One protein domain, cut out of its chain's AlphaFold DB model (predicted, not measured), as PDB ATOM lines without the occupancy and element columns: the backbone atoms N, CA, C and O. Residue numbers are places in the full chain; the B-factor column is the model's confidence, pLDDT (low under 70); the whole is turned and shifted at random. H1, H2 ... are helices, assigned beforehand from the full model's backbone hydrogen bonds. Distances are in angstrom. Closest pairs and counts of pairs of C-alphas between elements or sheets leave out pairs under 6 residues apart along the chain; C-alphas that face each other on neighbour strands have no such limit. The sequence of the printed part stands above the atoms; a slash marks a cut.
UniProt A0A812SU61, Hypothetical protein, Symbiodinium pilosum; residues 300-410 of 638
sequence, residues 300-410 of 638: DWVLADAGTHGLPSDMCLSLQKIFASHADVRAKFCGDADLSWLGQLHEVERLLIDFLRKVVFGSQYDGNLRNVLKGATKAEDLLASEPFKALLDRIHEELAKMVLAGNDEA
ATOM      1  N   ASP A 300      14.614  42.045 -14.099       97.50
ATOM      2  CA  ASP A 300      13.888  43.316 -14.116       97.50
ATOM      3  C   ASP A 300      13.121  43.537 -12.797       97.50
ATOM      4  O   ASP A 300      13.112  44.643 -12.258       97.50
ATOM      5  N   TRP A 301      12.506  42.479 -12.252       98.31
ATOM      6  CA  TRP A 301      11.746  42.549 -11.005       98.31
ATOM      7  C   TRP A 301      12.638  42.764  -9.781       98.31
ATOM      8  O   TRP A 301      12.354  43.665  -9.008       98.31
ATOM      9  N   VAL A 302      13.731  42.009  -9.619       98.31
ATOM     10  CA  VAL A 302      14.620  42.112  -8.443       98.31
ATOM     11  C   VAL A 302      15.267  43.491  -8.355       98.31
ATOM     12  O   VAL A 302      15.382  44.049  -7.268       98.31
ATOM     13  N   LEU A 303      15.661  44.073  -9.491       97.25
ATOM     14  CA  LEU A 303      16.235  45.420  -9.507       97.25
ATOM     15  C   LEU A 303      15.197  46.498  -9.159       97.25
ATOM     16  O   LEU A 303      15.541  47.475  -8.498       97.25
ATOM     17  N   ALA A 304      13.940  46.328  -9.581       97.56
ATOM     18  CA  ALA A 304      12.853  47.227  -9.198       97.56
ATOM     19  C   ALA A 304      12.475  47.066  -7.715       97.56
ATOM     20  O   ALA A 304      12.314  48.057  -7.008       97.56
ATOM     21  N   ASP A 305      12.383  45.822  -7.247       97.81
ATOM     22  CA  ASP A 305      12.032  45.451  -5.878       97.81
ATOM     23  C   ASP A 305      13.059  45.970  -4.862       97.81
ATOM     24  O   ASP A 305      12.682  46.585  -3.863       97.81
ATOM     25  N   ALA A 306      14.357  45.844  -5.158       97.25
ATOM     26  CA  ALA A 306      15.416  46.408  -4.322       97.25
ATOM     27  C   ALA A 306      15.281  47.933  -4.166       97.25
ATOM     28  O   ALA A 306      15.416  48.457  -3.061       97.25
ATOM     29  N   GLY A 307      14.937  48.644  -5.248       96.81
ATOM     30  CA  GLY A 307      14.668  50.084  -5.196       96.81
ATOM     31  C   GLY A 307      13.455  50.433  -4.326       96.81
ATOM     32  O   GLY A 307      13.487  51.415  -3.590       96.81
ATOM     33  N   THR A 308      12.398  49.610  -4.341       97.25
ATOM     34  CA  THR A 308      11.232  49.816  -3.460       97.25
ATOM     35  C   THR A 308      11.518  49.535  -1.985       97.25
ATOM     36  O   THR A 308      10.856  50.111  -1.126       97.25
ATOM     37  N   HIS A 309      12.527  48.713  -1.691       97.31
ATOM     38  CA  HIS A 309      12.994  48.403  -0.336       97.31
ATOM     39  C   HIS A 309      14.106  49.348   0.155       97.31
ATOM     40  O   HIS A 309      14.754  49.067   1.159       97.31
ATOM     41  N   GLY A 310      14.315  50.480  -0.527       95.94
ATOM     42  CA  GLY A 310      15.200  51.546  -0.058       95.94
ATOM     43  C   GLY A 310      16.652  51.437  -0.519       95.94
ATOM     44  O   GLY A 310      17.495  52.143   0.024       95.94
ATOM     45  N   LEU A 311      16.967  50.602  -1.518       96.75
ATOM     46  CA  LEU A 311      18.292  50.632  -2.141       96.75
ATOM     47  C   LEU A 311      18.517  52.004  -2.819       96.75
ATOM     48  O   LEU A 311      17.696  52.400  -3.655       96.75
ATOM     49  N   PRO A 312      19.612  52.725  -2.504       96.50
ATOM     50  CA  PRO A 312      19.936  54.000  -3.128       96.50
ATOM     51  C   PRO A 312      19.958  53.939  -4.657       96.50
ATOM     52  O   PRO A 312      20.388  52.960  -5.276       96.50
ATOM     53  N   SER A 313      19.480  55.013  -5.291       96.44
ATOM     54  CA  SER A 313      19.302  55.048  -6.747       96.44
ATOM     55  C   SER A 313      20.616  54.887  -7.518       96.44
ATOM     56  O   SER A 313      20.606  54.350  -8.623       96.44
ATOM     57  N   ASP A 314      21.732  55.367  -6.984       96.31
ATOM     58  CA  ASP A 314      23.068  55.226  -7.560       96.31
ATOM     59  C   ASP A 314      23.559  53.769  -7.515       96.31
ATOM     60  O   ASP A 314      24.051  53.262  -8.528       96.31
ATOM     61  N   MET A 315      23.315  53.056  -6.411       96.50
ATOM     62  CA  MET A 315      23.581  51.615  -6.289       96.50
ATOM     63  C   MET A 315      22.701  50.806  -7.255       96.50
ATOM     64  O   MET A 315      23.201  49.943  -7.984       96.50
ATOM     65  N   CYS A 316      21.406  51.133  -7.368       96.19
ATOM     66  CA  CYS A 316      20.519  50.536  -8.374       96.19
ATOM     67  C   CYS A 316      21.060  50.717  -9.802       96.19
ATOM     68  O   CYS A 316      21.082  49.760 -10.581       96.19
ATOM     69  N   LEU A 317      21.511  51.926 -10.159       96.38
ATOM     70  CA  LEU A 317      22.087  52.222 -11.476       96.38
ATOM     71  C   LEU A 317      23.406  51.469 -11.708       96.38
ATOM     72  O   LEU A 317      23.650  50.980 -12.815       96.38
ATOM     73  N   SER A 318      24.238  51.333 -10.673       96.62
ATOM     74  CA  SER A 318      25.469  50.536 -10.711       96.62
ATOM     75  C   SER A 318      25.169  49.063 -11.016       96.62
ATOM     76  O   SER A 318      25.722  48.497 -11.965       96.62
ATOM     77  N   LEU A 319      24.209  48.461 -10.304       97.31
ATOM     78  CA  LEU A 319      23.762  47.083 -10.544       97.31
ATOM     79  C   LEU A 319      23.154  46.911 -11.940       97.31
ATOM     80  O   LEU A 319      23.495  45.961 -12.648       97.31
ATOM     81  N   GLN A 320      22.311  47.850 -12.380       97.38
ATOM     82  CA  GLN A 320      21.757  47.853 -13.737       97.38
ATOM     83  C   GLN A 320      22.857  47.885 -14.799       97.38
ATOM     84  O   GLN A 320      22.751  47.184 -15.801       97.38
ATOM     85  N   LYS A 321      23.936  48.646 -14.579       97.38
ATOM     86  CA  LYS A 321      25.087  48.694 -15.488       97.38
ATOM     87  C   LYS A 321      25.866  47.377 -15.508       97.38
ATOM     88  O   LYS A 321      26.275  46.941 -16.580       97.38
ATOM     89  N   ILE A 322      26.065  46.738 -14.353       97.25
ATOM     90  CA  ILE A 322      26.761  45.442 -14.248       97.25
ATOM     91  C   ILE A 322      25.987  44.335 -14.978       97.25
ATOM     92  O   ILE A 322      26.590  43.508 -15.662       97.25
ATOM     93  N   PHE A 323      24.658  44.329 -14.850       97.56
ATOM     94  CA  PHE A 323      23.779  43.296 -15.404       97.56
ATOM     95  C   PHE A 323      23.035  43.725 -16.680       97.56
ATOM     96  O   PHE A 323      22.089  43.052 -17.093       97.56
ATOM     97  N   ALA A 324      23.472  44.807 -17.336       96.25
ATOM     98  CA  ALA A 324      22.832  45.348 -18.539       96.25
ATOM     99  C   ALA A 324      22.794  44.328 -19.687       96.25
ATOM    100  O   ALA A 324      21.833  44.267 -20.460       96.25
ATOM    101  N   SER A 325      23.837  43.505 -19.801       97.06
ATOM    102  CA  SER A 325      23.911  42.436 -20.785       97.06
ATOM    103  C   SER A 325      24.754  41.257 -20.302       97.06
ATOM    104  O   SER A 325      25.614  41.379 -19.433       97.06
ATOM    105  N   HIS A 326      24.576  40.106 -20.951       97.50
ATOM    106  CA  HIS A 326      25.469  38.954 -20.786       97.50
ATOM    107  C   HIS A 326      26.949  39.309 -21.035       97.50
ATOM    108  O   HIS A 326      27.831  38.756 -20.385       97.50
ATOM    109  N   ALA A 327      27.243  40.237 -21.955       96.31
ATOM    110  CA  ALA A 327      28.620  40.646 -22.229       96.31
ATOM    111  C   ALA A 327      29.240  41.410 -21.050       96.31
ATOM    112  O   ALA A 327      30.395  41.149 -20.718       96.31
ATOM    113  N   ASP A 328      28.466  42.275 -20.392       97.00
ATOM    114  CA  ASP A 328      28.907  43.032 -19.214       97.00
ATOM    115  C   ASP A 328      29.162  42.098 -18.027       97.00
ATOM    116  O   ASP A 328      30.212  42.169 -17.384       97.00
ATOM    117  N   VAL A 329      28.267  41.127 -17.816       97.06
ATOM    118  CA  VAL A 329      28.440  40.083 -16.796       97.06
ATOM    119  C   VAL A 329      29.705  39.266 -17.065       97.06
ATOM    120  O   VAL A 329      30.511  39.063 -16.158       97.06
ATOM    121  N   ARG A 330      29.950  38.837 -18.310       94.81
ATOM    122  CA  ARG A 330      31.194  38.126 -18.651       94.81
ATOM    123  C   ARG A 330      32.433  38.977 -18.393       94.81
ATOM    124  O   ARG A 330      33.393  38.464 -17.828       94.81
ATOM    125  N   ALA A 331      32.410  40.250 -18.786       95.62
ATOM    126  CA  ALA A 331      33.533  41.161 -18.581       95.62
ATOM    127  C   ALA A 331      33.857  41.360 -17.091       95.62
ATOM    128  O   ALA A 331      35.016  41.558 -16.739       95.62
ATOM    129  N   LYS A 332      32.845  41.283 -16.219       94.12
ATOM    130  CA  LYS A 332      32.990  41.459 -14.769       94.12
ATOM    131  C   LYS A 332      33.305  40.182 -13.995       94.12
ATOM    132  O   LYS A 332      33.931  40.276 -12.946       94.12
ATOM    133  N   PHE A 333      32.870  39.012 -14.465       89.81
ATOM    134  CA  PHE A 333      32.884  37.787 -13.652       89.81
ATOM    135  C   PHE A 333      33.558  36.567 -14.294       89.81
ATOM    136  O   PHE A 333      33.693  35.546 -13.619       89.81
ATOM    137  N   CYS A 334      33.953  36.609 -15.569       88.44
ATOM    138  CA  CYS A 334      34.539  35.454 -16.257       88.44
ATOM    139  C   CYS A 334      36.032  35.641 -16.565       88.44
ATOM    140  O   CYS A 334      36.501  36.752 -16.791       88.44
ATOM    141  N   GLY A 335      36.770  34.527 -16.635       86.69
ATOM    142  CA  GLY A 335      38.202  34.526 -16.947       86.69
ATOM    143  C   GLY A 335      39.040  35.176 -15.844       86.69
ATOM    144  O   GLY A 335      38.821  34.909 -14.664       86.69
ATOM    145  N   ASP A 336      39.968  36.044 -16.242       84.19
ATOM    146  CA  ASP A 336      40.877  36.770 -15.345       84.19
ATOM    147  C   ASP A 336      40.302  38.119 -14.874       84.19
ATOM    148  O   ASP A 336      41.051  39.042 -14.557       84.19
ATOM    149  N   ALA A 337      38.971  38.264 -14.861       82.94
ATOM    150  CA  ALA A 337      38.324  39.487 -14.405       82.94
ATOM    151  C   ALA A 337      38.730  39.823 -12.959       82.94
ATOM    152  O   ALA A 337      38.736  38.958 -12.075       82.94
ATOM    153  N   ASP A 338      39.054  41.095 -12.725       83.31
ATOM    154  CA  ASP A 338      39.327  41.594 -11.385       83.31
ATOM    155  C   ASP A 338      38.030  41.615 -10.568       83.31
ATOM    156  O   ASP A 338      37.019  42.182 -10.986       83.31
ATOM    157  N   LEU A 339      38.066  40.973  -9.402       85.25
ATOM    158  CA  LEU A 339      36.952  40.888  -8.459       85.25
ATOM    159  C   LEU A 339      37.203  41.722  -7.196       85.25
ATOM    160  O   LEU A 339      36.382  41.681  -6.286       85.25
ATOM    161  N   SER A 340      38.316  42.462  -7.123       80.06
ATOM    162  CA  SER A 340      38.667  43.307  -5.973       80.06
ATOM    163  C   SER A 340      37.589  44.357  -5.680       80.06
ATOM    164  O   SER A 340      37.236  44.567  -4.520       80.06
ATOM    165  N   TRP A 341      36.982  44.916  -6.735       85.94
ATOM    166  CA  TRP A 341      35.885  45.883  -6.654       85.94
ATOM    167  C   TRP A 341      34.659  45.355  -5.903       85.94
ATOM    168  O   TRP A 341      33.924  46.153  -5.340       85.94
ATOM    169  N   LEU A 342      34.429  44.033  -5.854       80.56
ATOM    170  CA  LEU A 342      33.281  43.480  -5.130       80.56
ATOM    171  C   LEU A 342      33.351  43.754  -3.636       80.56
ATOM    172  O   LEU A 342      32.307  43.862  -3.009       80.56
ATOM    173  N   GLY A 343      34.545  43.826  -3.051       73.50
ATOM    174  CA  GLY A 343      34.635  44.082  -1.619       73.50
ATOM    175  C   GLY A 343      34.547  45.567  -1.254       73.50
ATOM    176  O   GLY A 343      34.417  45.853  -0.076       73.50
ATOM    177  N   GLN A 344      34.552  46.479  -2.237       81.94
ATOM    178  CA  GLN A 344      34.207  47.892  -2.020       81.94
ATOM    179  C   GLN A 344      32.687  48.107  -1.943       81.94
ATOM    180  O   GLN A 344      32.232  49.225  -1.737       81.94
ATOM    181  N   LEU A 345      31.898  47.055  -2.174       86.31
ATOM    182  CA  LEU A 345      30.444  47.130  -2.194       86.31
ATOM    183  C   LEU A 345      29.848  46.769  -0.839       86.31
ATOM    184  O   LEU A 345      30.335  45.867  -0.138       86.31
ATOM    185  N   HIS A 346      28.702  47.374  -0.543       93.12
ATOM    186  CA  HIS A 346      27.911  47.013   0.625       93.12
ATOM    187  C   HIS A 346      27.511  45.527   0.575       93.12
ATOM    188  O   HIS A 346      27.383  44.921  -0.494       93.12
ATOM    189  N   GLU A 347      27.302  44.910   1.744       91.94
ATOM    190  CA  GLU A 347      26.914  43.491   1.829       91.94
ATOM    191  C   GLU A 347      25.659  43.201   0.994       91.94
ATOM    192  O   GLU A 347      25.608  42.211   0.265       91.94
ATOM    193  N   VAL A 348      24.685  44.112   1.009       97.06
ATOM    194  CA  VAL A 348      23.461  43.996   0.216       97.06
ATOM    195  C   VAL A 348      23.713  43.943  -1.295       97.06
ATOM    196  O   VAL A 348      23.116  43.119  -1.989       97.06
ATOM    197  N   GLU A 349      24.632  44.757  -1.823       96.62
ATOM    198  CA  GLU A 349      24.999  44.728  -3.243       96.62
ATOM    199  C   GLU A 349      25.680  43.414  -3.593       96.62
ATOM    200  O   GLU A 349      25.380  42.818  -4.627       96.62
ATOM    201  N   ARG A 350      26.566  42.926  -2.716       94.06
ATOM    202  CA  ARG A 350      27.233  41.633  -2.895       94.06
ATOM    203  C   ARG A 350      26.221  40.489  -2.926       94.06
ATOM    204  O   ARG A 350      26.338  39.611  -3.785       94.06
ATOM    205  N   LEU A 351      25.209  40.515  -2.057       95.94
ATOM    206  CA  LEU A 351      24.128  39.526  -2.045       95.94
ATOM    207  C   LEU A 351      23.248  39.611  -3.299       95.94
ATOM    208  O   LEU A 351      22.973  38.578  -3.911       95.94
ATOM    209  N   LEU A 352      22.866  40.816  -3.736       98.19
ATOM    210  CA  LEU A 352      22.120  41.031  -4.984       98.19
ATOM    211  C   LEU A 352      22.911  40.552  -6.207       98.19
ATOM    212  O   LEU A 352      22.372  39.850  -7.066       98.19
ATOM    213  N   ILE A 353      24.205  40.877  -6.278       97.06
ATOM    214  CA  ILE A 353      25.106  40.420  -7.341       97.06
ATOM    215  C   ILE A 353      25.189  38.897  -7.354       97.06
ATOM    216  O   ILE A 353      25.071  38.286  -8.419       97.06
ATOM    217  N   ASP A 354      25.387  38.269  -6.195       95.12
ATOM    218  CA  ASP A 354      25.485  36.815  -6.104       95.12
ATOM    219  C   ASP A 354      24.170  36.133  -6.504       95.12
ATOM    220  O   ASP A 354      24.193  35.165  -7.273       95.12
ATOM    221  N   PHE A 355      23.030  36.686  -6.078       98.12
ATOM    222  CA  PHE A 355      21.701  36.229  -6.473       98.12
ATOM    223  C   PHE A 355      21.513  36.294  -7.992       98.12
ATOM    224  O   PHE A 355      21.259  35.268  -8.630       98.12
ATOM    225  N   LEU A 356      21.687  37.472  -8.599       98.38
ATOM    226  CA  LEU A 356      21.493  37.667 -10.039       98.38
ATOM    227  C   LEU A 356      22.464  36.800 -10.845       98.38
ATOM    228  O   LEU A 356      22.071  36.142 -11.811       98.38
ATOM    229  N   ARG A 357      23.722  36.702 -10.411       95.94
ATOM    230  CA  ARG A 357      24.713  35.842 -11.055       95.94
ATOM    231  C   ARG A 357      24.301  34.375 -11.019       95.94
ATOM    232  O   ARG A 357      24.405  33.715 -12.044       95.94
ATOM    233  N   LYS A 358      23.849  33.845  -9.881       95.25
ATOM    234  CA  LYS A 358      23.535  32.413  -9.746       95.25
ATOM    235  C   LYS A 358      22.177  32.030 -10.334       95.25
ATOM    236  O   LYS A 358      22.056  30.943 -10.899       95.25
ATOM    237  N   VAL A 359      21.173  32.895 -10.193       97.94
ATOM    238  CA  VAL A 359      19.777  32.620 -10.575       97.94
ATOM    239  C   VAL A 359      19.482  33.060 -12.009       97.94
ATOM    240  O   VAL A 359      18.858  32.311 -12.758       97.94
ATOM    241  N   VAL A 360      19.929  34.253 -12.415       98.12
ATOM    242  CA  VAL A 360      19.618  34.813 -13.742       98.12
ATOM    243  C   VAL A 360      20.659  34.388 -14.775       98.12
ATOM    244  O   VAL A 360      20.302  33.839 -15.814       98.12
ATOM    245  N   PHE A 361      21.945  34.611 -14.509       97.19
ATOM    246  CA  PHE A 361      22.998  34.376 -15.508       97.19
ATOM    247  C   PHE A 361      23.639  32.980 -15.410       97.19
ATOM    248  O   PHE A 361      24.164  32.460 -16.397       97.19
ATOM    249  N   GLY A 362      23.565  32.350 -14.240       94.44
ATOM    250  CA  GLY A 362      24.094  31.021 -13.941       94.44
ATOM    251  C   GLY A 362      23.090  29.899 -14.195       94.44
ATOM    252  O   GLY A 362      21.937  30.151 -14.545       94.44
ATOM    253  N   SER A 363      23.541  28.656 -14.006       96.19
ATOM    254  CA  SER A 363      22.721  27.444 -14.155       96.19
ATOM    255  C   SER A 363      22.400  26.740 -12.828       96.19
ATOM    256  O   SER A 363      21.771  25.677 -12.814       96.19
ATOM    257  N   GLN A 364      22.858  27.294 -11.698       95.19
ATOM    258  CA  GLN A 364      22.828  26.627 -10.390       95.19
ATOM    259  C   GLN A 364      21.399  26.322  -9.922       95.19
ATOM    260  O   GLN A 364      21.159  25.284  -9.310       95.19
ATOM    261  N   TYR A 365      20.450  27.205 -10.244       97.56
ATOM    262  CA  TYR A 365      19.060  27.103  -9.799       97.56
ATOM    263  C   TYR A 365      18.068  26.754 -10.921       97.56
ATOM    264  O   TYR A 365      16.856  26.782 -10.705       97.56
ATOM    265  N   ASP A 366      18.548  26.362 -12.104       96.88
ATOM    266  CA  ASP A 366      17.706  26.062 -13.274       96.88
ATOM    267  C   ASP A 366      16.712  24.928 -13.003       96.88
ATOM    268  O   ASP A 366      15.558  24.958 -13.433       96.88
ATOM    269  N   GLY A 367      17.145  23.911 -12.250       96.12
ATOM    270  CA  GLY A 367      16.288  22.798 -11.841       96.12
ATOM    271  C   GLY A 367      15.109  23.254 -10.978       96.12
ATOM    272  O   GLY A 367      13.971  22.859 -11.238       96.12
ATOM    273  N   ASN A 368      15.373  24.116  -9.992       97.56
ATOM    274  CA  ASN A 368      14.350  24.702  -9.128       97.56
ATOM    275  C   ASN A 368      13.417  25.602  -9.938       97.56
ATOM    276  O   ASN A 368      12.203  25.411  -9.897       97.56
ATOM    277  N   LEU A 369      13.976  26.498 -10.755       97.50
ATOM    278  CA  LEU A 369      13.197  27.434 -11.560       97.50
ATOM    279  C   LEU A 369      12.244  26.705 -12.520       97.50
ATOM    280  O   LEU A 369      11.061  27.036 -12.583       97.50
ATOM    281  N   ARG A 370      12.705  25.646 -13.202       95.62
ATOM    282  CA  ARG A 370      11.845  24.816 -14.067       95.62
ATOM    283  C   ARG A 370      10.696  24.148 -13.322       95.62
ATOM    284  O   ARG A 370       9.639  23.935 -13.914       95.62
ATOM    285  N   ASN A 371      10.890  23.773 -12.060       94.75
ATOM    286  CA  ASN A 371       9.825  23.174 -11.263       94.75
ATOM    287  C   ASN A 371       8.759  24.204 -10.887       94.75
ATOM    288  O   ASN A 371       7.576  23.909 -11.042       94.75
ATOM    289  N   VAL A 372       9.165  25.411 -10.489       96.19
ATOM    290  CA  VAL A 372       8.232  26.492 -10.133       96.19
ATOM    291  C   VAL A 372       7.491  27.024 -11.371       96.19
ATOM    292  O   VAL A 372       6.280  27.246 -11.329       96.19
ATOM    293  N   LEU A 373       8.163  27.095 -12.527       95.50
ATOM    294  CA  LEU A 373       7.584  27.531 -13.809       95.50
ATOM    295  C   LEU A 373       6.424  26.665 -14.332       95.50
ATOM    296  O   LEU A 373       5.718  27.056 -15.270       95.50
ATOM    297  N   LYS A 374       6.213  25.477 -13.754       93.62
ATOM    298  CA  LYS A 374       5.036  24.647 -14.044       93.62
ATOM    299  C   LYS A 374       3.752  25.270 -13.488       93.62
ATOM    300  O   LYS A 374       2.702  25.088 -14.096       93.62
ATOM    301  N   GLY A 375       3.840  25.987 -12.363       93.31
ATOM    302  CA  GLY A 375       2.700  26.594 -11.668       93.31
ATOM    303  C   GLY A 375       2.621  28.119 -11.781       93.31
ATOM    304  O   GLY A 375       1.521  28.661 -11.769       93.31
ATOM    305  N   ALA A 376       3.756  28.803 -11.943       95.81
ATOM    306  CA  ALA A 376       3.842  30.263 -11.945       95.81
ATOM    307  C   ALA A 376       4.563  30.808 -13.189       95.81
ATOM    308  O   ALA A 376       5.328  30.106 -13.847       95.81
ATOM    309  N   THR A 377       4.298  32.071 -13.537       94.38
ATOM    310  CA  THR A 377       4.957  32.751 -14.676       94.38
ATOM    311  C   THR A 377       5.420  34.169 -14.379       94.38
ATOM    312  O   THR A 377       6.279  34.671 -15.100       94.38
ATOM    313  N   LYS A 378       4.867  34.819 -13.351       97.31
ATOM    314  CA  LYS A 378       5.310  36.143 -12.915       97.31
ATOM    315  C   LYS A 378       6.535  35.998 -12.022       97.31
ATOM    316  O   LYS A 378       6.606  35.049 -11.252       97.31
ATOM    317  N   ALA A 379       7.469  36.941 -12.116       98.06
ATOM    318  CA  ALA A 379       8.702  36.919 -11.332       98.06
ATOM    319  C   ALA A 379       8.432  36.815  -9.822       98.06
ATOM    320  O   ALA A 379       8.986  35.930  -9.187       98.06
ATOM    321  N   GLU A 380       7.513  37.621  -9.291       97.94
ATOM    322  CA  GLU A 380       7.092  37.589  -7.881       97.94
ATOM    323  C   GLU A 380       6.657  36.181  -7.427       97.94
ATOM    324  O   GLU A 380       7.219  35.625  -6.488       97.94
ATOM    325  N   ASP A 381       5.737  35.548  -8.162       97.88
ATOM    326  CA  ASP A 381       5.252  34.195  -7.852       97.88
ATOM    327  C   ASP A 381       6.371  33.137  -7.938       97.88
ATOM    328  O   ASP A 381       6.391  32.167  -7.178       97.88
ATOM    329  N   LEU A 382       7.300  33.299  -8.890       97.88
ATOM    330  CA  LEU A 382       8.447  32.398  -9.048       97.88
ATOM    331  C   LEU A 382       9.402  32.504  -7.856       97.88
ATOM    332  O   LEU A 382       9.929  31.494  -7.388       97.88
ATOM    333  N   LEU A 383       9.615  33.727  -7.382       98.00
ATOM    334  CA  LEU A 383      10.551  34.068  -6.323       98.00
ATOM    335  C   LEU A 383       9.987  33.816  -4.921       98.00
ATOM    336  O   LEU A 383      10.756  33.582  -3.997       98.00
ATOM    337  N   ALA A 384       8.662  33.734  -4.776       97.88
ATOM    338  CA  ALA A 384       7.999  33.317  -3.541       97.88
ATOM    339  C   ALA A 384       8.233  31.832  -3.174       97.88
ATOM    340  O   ALA A 384       7.844  31.390  -2.091       97.88
ATOM    341  N   SER A 385       8.842  31.045  -4.067       97.94
ATOM    342  CA  SER A 385       9.137  29.623  -3.855       97.94
ATOM    343  C   SER A 385      10.570  29.388  -3.366       97.94
ATOM    344  O   SER A 385      11.506  30.073  -3.778       97.94
ATOM    345  N   GLU A 386      10.779  28.355  -2.547       97.31
ATOM    346  CA  GLU A 386      12.126  27.935  -2.134       97.31
ATOM    347  C   GLU A 386      12.948  27.384  -3.319       97.31
ATOM    348  O   GLU A 386      12.410  26.662  -4.170       97.31
ATOM    349  N   PRO A 387      14.265  27.660  -3.397       97.69
ATOM    350  CA  PRO A 387      15.099  28.377  -2.424       97.69
ATOM    351  C   PRO A 387      15.171  29.897  -2.655       97.69
ATOM    352  O   PRO A 387      15.946  30.582  -1.995       97.69
ATOM    353  N   PHE A 388      14.445  30.430  -3.643       98.12
ATOM    354  CA  PHE A 388      14.563  31.833  -4.048       98.12
ATOM    355  C   PHE A 388      14.081  32.778  -2.958       98.12
ATOM    356  O   PHE A 388      14.732  33.789  -2.709       98.12
ATOM    357  N   LYS A 389      12.998  32.395  -2.277       98.12
ATOM    358  CA  LYS A 389      12.434  33.154  -1.170       98.12
ATOM    359  C   LYS A 389      13.461  33.387  -0.063       98.12
ATOM    360  O   LYS A 389      13.743  34.531   0.247       98.12
ATOM    361  N   ALA A 390      14.101  32.331   0.442       97.75
ATOM    362  CA  ALA A 390      15.117  32.463   1.488       97.75
ATOM    363  C   ALA A 390      16.307  33.356   1.079       97.75
ATOM    364  O   ALA A 390      16.889  34.040   1.919       97.75
ATOM    365  N   LEU A 391      16.683  33.361  -0.207       97.75
ATOM    366  CA  LEU A 391      17.734  34.253  -0.704       97.75
ATOM    367  C   LEU A 391      17.283  35.719  -0.732       97.75
ATOM    368  O   LEU A 391      18.085  36.592  -0.407       97.75
ATOM    369  N   LEU A 392      16.031  35.986  -1.114       98.06
ATOM    370  CA  LEU A 392      15.467  37.337  -1.126       98.06
ATOM    371  C   LEU A 392      15.181  37.859   0.277       98.06
ATOM    372  O   LEU A 392      15.546  38.992   0.551       98.06
ATOM    373  N   ASP A 393      14.636  37.031   1.169       98.00
ATOM    374  CA  ASP A 393      14.395  37.399   2.566       98.00
ATOM    375  C   ASP A 393      15.711  37.873   3.212       98.00
ATOM    376  O   ASP A 393      15.760  38.938   3.819       98.00
ATOM    377  N   ARG A 394      16.828  37.167   2.964       97.56
ATOM    378  CA  ARG A 394      18.163  37.597   3.415       97.56
ATOM    379  C   ARG A 394      18.601  38.940   2.811       97.56
ATOM    380  O   ARG A 394      19.244  39.731   3.493       97.56
ATOM    381  N   ILE A 395      18.304  39.194   1.535       98.12
ATOM    382  CA  ILE A 395      18.612  40.479   0.886       98.12
ATOM    383  C   ILE A 395      17.769  41.601   1.504       98.12
ATOM    384  O   ILE A 395      18.302  42.670   1.789       98.12
ATOM    385  N   HIS A 396      16.477  41.362   1.736       98.12
ATOM    386  CA  HIS A 396      15.561  42.324   2.350       98.12
ATOM    387  C   HIS A 396      15.933  42.629   3.802       98.12
ATOM    388  O   HIS A 396      15.866  43.785   4.210       98.12
ATOM    389  N   GLU A 397      16.385  41.632   4.566       97.62
ATOM    390  CA  GLU A 397      16.915  41.823   5.920       97.62
ATOM    391  C   GLU A 397      18.139  42.753   5.930       97.62
ATOM    392  O   GLU A 397      18.203  43.671   6.747       97.62
ATOM    393  N   GLU A 398      19.095  42.560   5.016       97.19
ATOM    394  CA  GLU A 398      20.268  43.440   4.904       97.19
ATOM    395  C   GLU A 398      19.915  44.833   4.356       97.19
ATOM    396  O   GLU A 398      20.483  45.825   4.811       97.19
ATOM    397  N   LEU A 399      18.938  44.942   3.446       96.75
ATOM    398  CA  LEU A 399      18.394  46.239   3.015       96.75
ATOM    399  C   LEU A 399      17.795  47.006   4.191       96.75
ATOM    400  O   LEU A 399      18.094  48.184   4.369       96.75
ATOM    401  N   ALA A 400      16.989  46.340   5.019       96.94
ATOM    402  CA  ALA A 400      16.376  46.964   6.184       96.94
ATOM    403  C   ALA A 400      17.432  47.474   7.177       96.94
ATOM    404  O   ALA A 400      17.300  48.590   7.673       96.94
ATOM    405  N   LYS A 401      18.506  46.708   7.419       95.62
ATOM    406  CA  LYS A 401      19.630  47.152   8.263       95.62
ATOM    407  C   LYS A 401      20.325  48.389   7.698       95.62
ATOM    408  O   LYS A 401      20.593  49.320   8.445       95.62
ATOM    409  N   MET A 402      20.588  48.407   6.392       94.50
ATOM    410  CA  MET A 402      21.233  49.539   5.725       94.50
ATOM    411  C   MET A 402      20.371  50.810   5.791       94.50
ATOM    412  O   MET A 402      20.894  51.890   6.041       94.50
ATOM    413  N   VAL A 403      19.053  50.686   5.599       94.56
ATOM    414  CA  VAL A 403      18.117  51.820   5.693       94.56
ATOM    415  C   VAL A 403      18.009  52.346   7.125       94.56
ATOM    416  O   VAL A 403      17.897  53.554   7.310       94.56
ATOM    417  N   LEU A 404      18.043  51.468   8.132       93.81
ATOM    418  CA  LEU A 404      18.073  51.881   9.539       93.81
ATOM    419  C   LEU A 404      19.370  52.636   9.862       93.81
ATOM    420  O   LEU A 404      19.291  53.771  10.315       93.81
ATOM    421  N   ALA A 405      20.532  52.082   9.502       89.44
ATOM    422  CA  ALA A 405      21.830  52.722   9.738       89.44
ATOM    423  C   ALA A 405      21.947  54.107   9.075       89.44
ATOM    424  O   ALA A 405      22.436  55.048   9.688       89.44
ATOM    425  N   GLY A 406      21.438  54.264   7.846       85.12
ATOM    426  CA  GLY A 406      21.444  55.558   7.156       85.12
ATOM    427  C   GLY A 406      20.506  56.612   7.761       85.12
ATOM    428  O   GLY A 406      20.672  57.795   7.474       85.12
ATOM    429  N   ASN A 407      19.524  56.205   8.573       80.88
ATOM    430  CA  ASN A 407      18.695  57.136   9.342       80.88
ATOM    431  C   ASN A 407      19.336  57.472  10.696       80.88
ATOM    432  O   ASN A 407      19.232  58.615  11.131       80.88
ATOM    433  N   ASP A 408      20.009  56.508  11.328       74.19
ATOM    434  CA  ASP A 408      20.658  56.696  12.629       74.19
ATOM    435  C   ASP A 408      21.910  57.594  12.512       74.19
ATOM    436  O   ASP A 408      22.130  58.450  13.364       74.19
ATOM    437  N   GLU A 409      22.657  57.541  11.399       57.59
ATOM    438  CA  GLU A 409      23.789  58.455  11.131       57.59
ATOM    439  C   GLU A 409      23.388  59.942  11.008       57.59
ATOM    440  O   GLU A 409      24.249  60.820  11.067       57.59
ATOM    441  N   ALA A 410      22.095  60.255  10.847       54.88
ATOM    442  CA  ALA A 410      21.608  61.636  10.838       54.88
ATOM    443  C   ALA A 410      21.263  62.177  12.240       54.88
ATOM    444  O   ALA A 410      21.164  63.395  12.391       54.88
TER     445      ALA A 410
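This is residues 300 to 410 of the 638 residues of the protein "Hypothetical protein" of Symbiodinium pilosum (UniProt A0A812SU61). A long helix, H8, runs along one edge of a flat domain; H5 runs back beside it through the middle, and the hairpin of H1 and H2 covers one side of H5. H6 and H7 sit where H8 begins, H3 and H4 lie at the edge away from H8, and residues 404 to 410 stick out. The class is all helix: 111 residues are printed, with eight named helices, H1 to H8 in order, and no named strand. The whole is compact, radius of gyration of the C-alphas 14.7 A, spanning 47 by 34 by 18 A.

Start at H8, residues 388 to 408: its residues 391 to 399 touch H5, residues 347 to 361, closest at C-alphas 348 and 398, 5.7 A, a shallow tilt of 26 degrees, opposite ways. H5 only just touches H2, residues 313 to 322, with 3 pairs within 8 A, closest at C-alphas 319 and 353, 7.5 A. H2 forms a hairpin with H1, residues 300 to 308, closest at C-alphas 307 and 316, 6.7 A. H3, residues 326 to 333, touches H2 only at the corner, closest at C-alphas 322 and 328, 5.9 A. H4, residues 340 to 344, and H6, residues 366 to 372, are each close but not clearly touching H5, by closest C-alphas 342 and 350, 6.7 A, and 359 and 366, 7.4 A. H7, residues 379 to 383, touches H8 only at the corner, only just, with 3 pairs, closest at C-alphas 383 and 389, 5.6 A. Every O i to N i+4 pair is within hydrogen-bond range in H2, H3, H6, H7 and H8; H1 has 4 of 5, H5 10 of 11, and H4 0 of 1 but 2 of 2 O i to N i+3 pairs.

Find C-alpha 300 at (13.888, 43.316, -14.116), where H1 begins; it spans 12.8 A, and H2 14.3 A. H5 begins at (26.914, 43.491, 1.829) and spans 20.0 A; H8 spans 30.6 A, ending at C-alpha 408, (20.658, 56.696, 12.629).

The farthest C-alphas, of Lys 374 and Ala 410, are 47.6 A apart. The printed part has no cut and no long link; only residues 409 to 410 are under pLDDT 70.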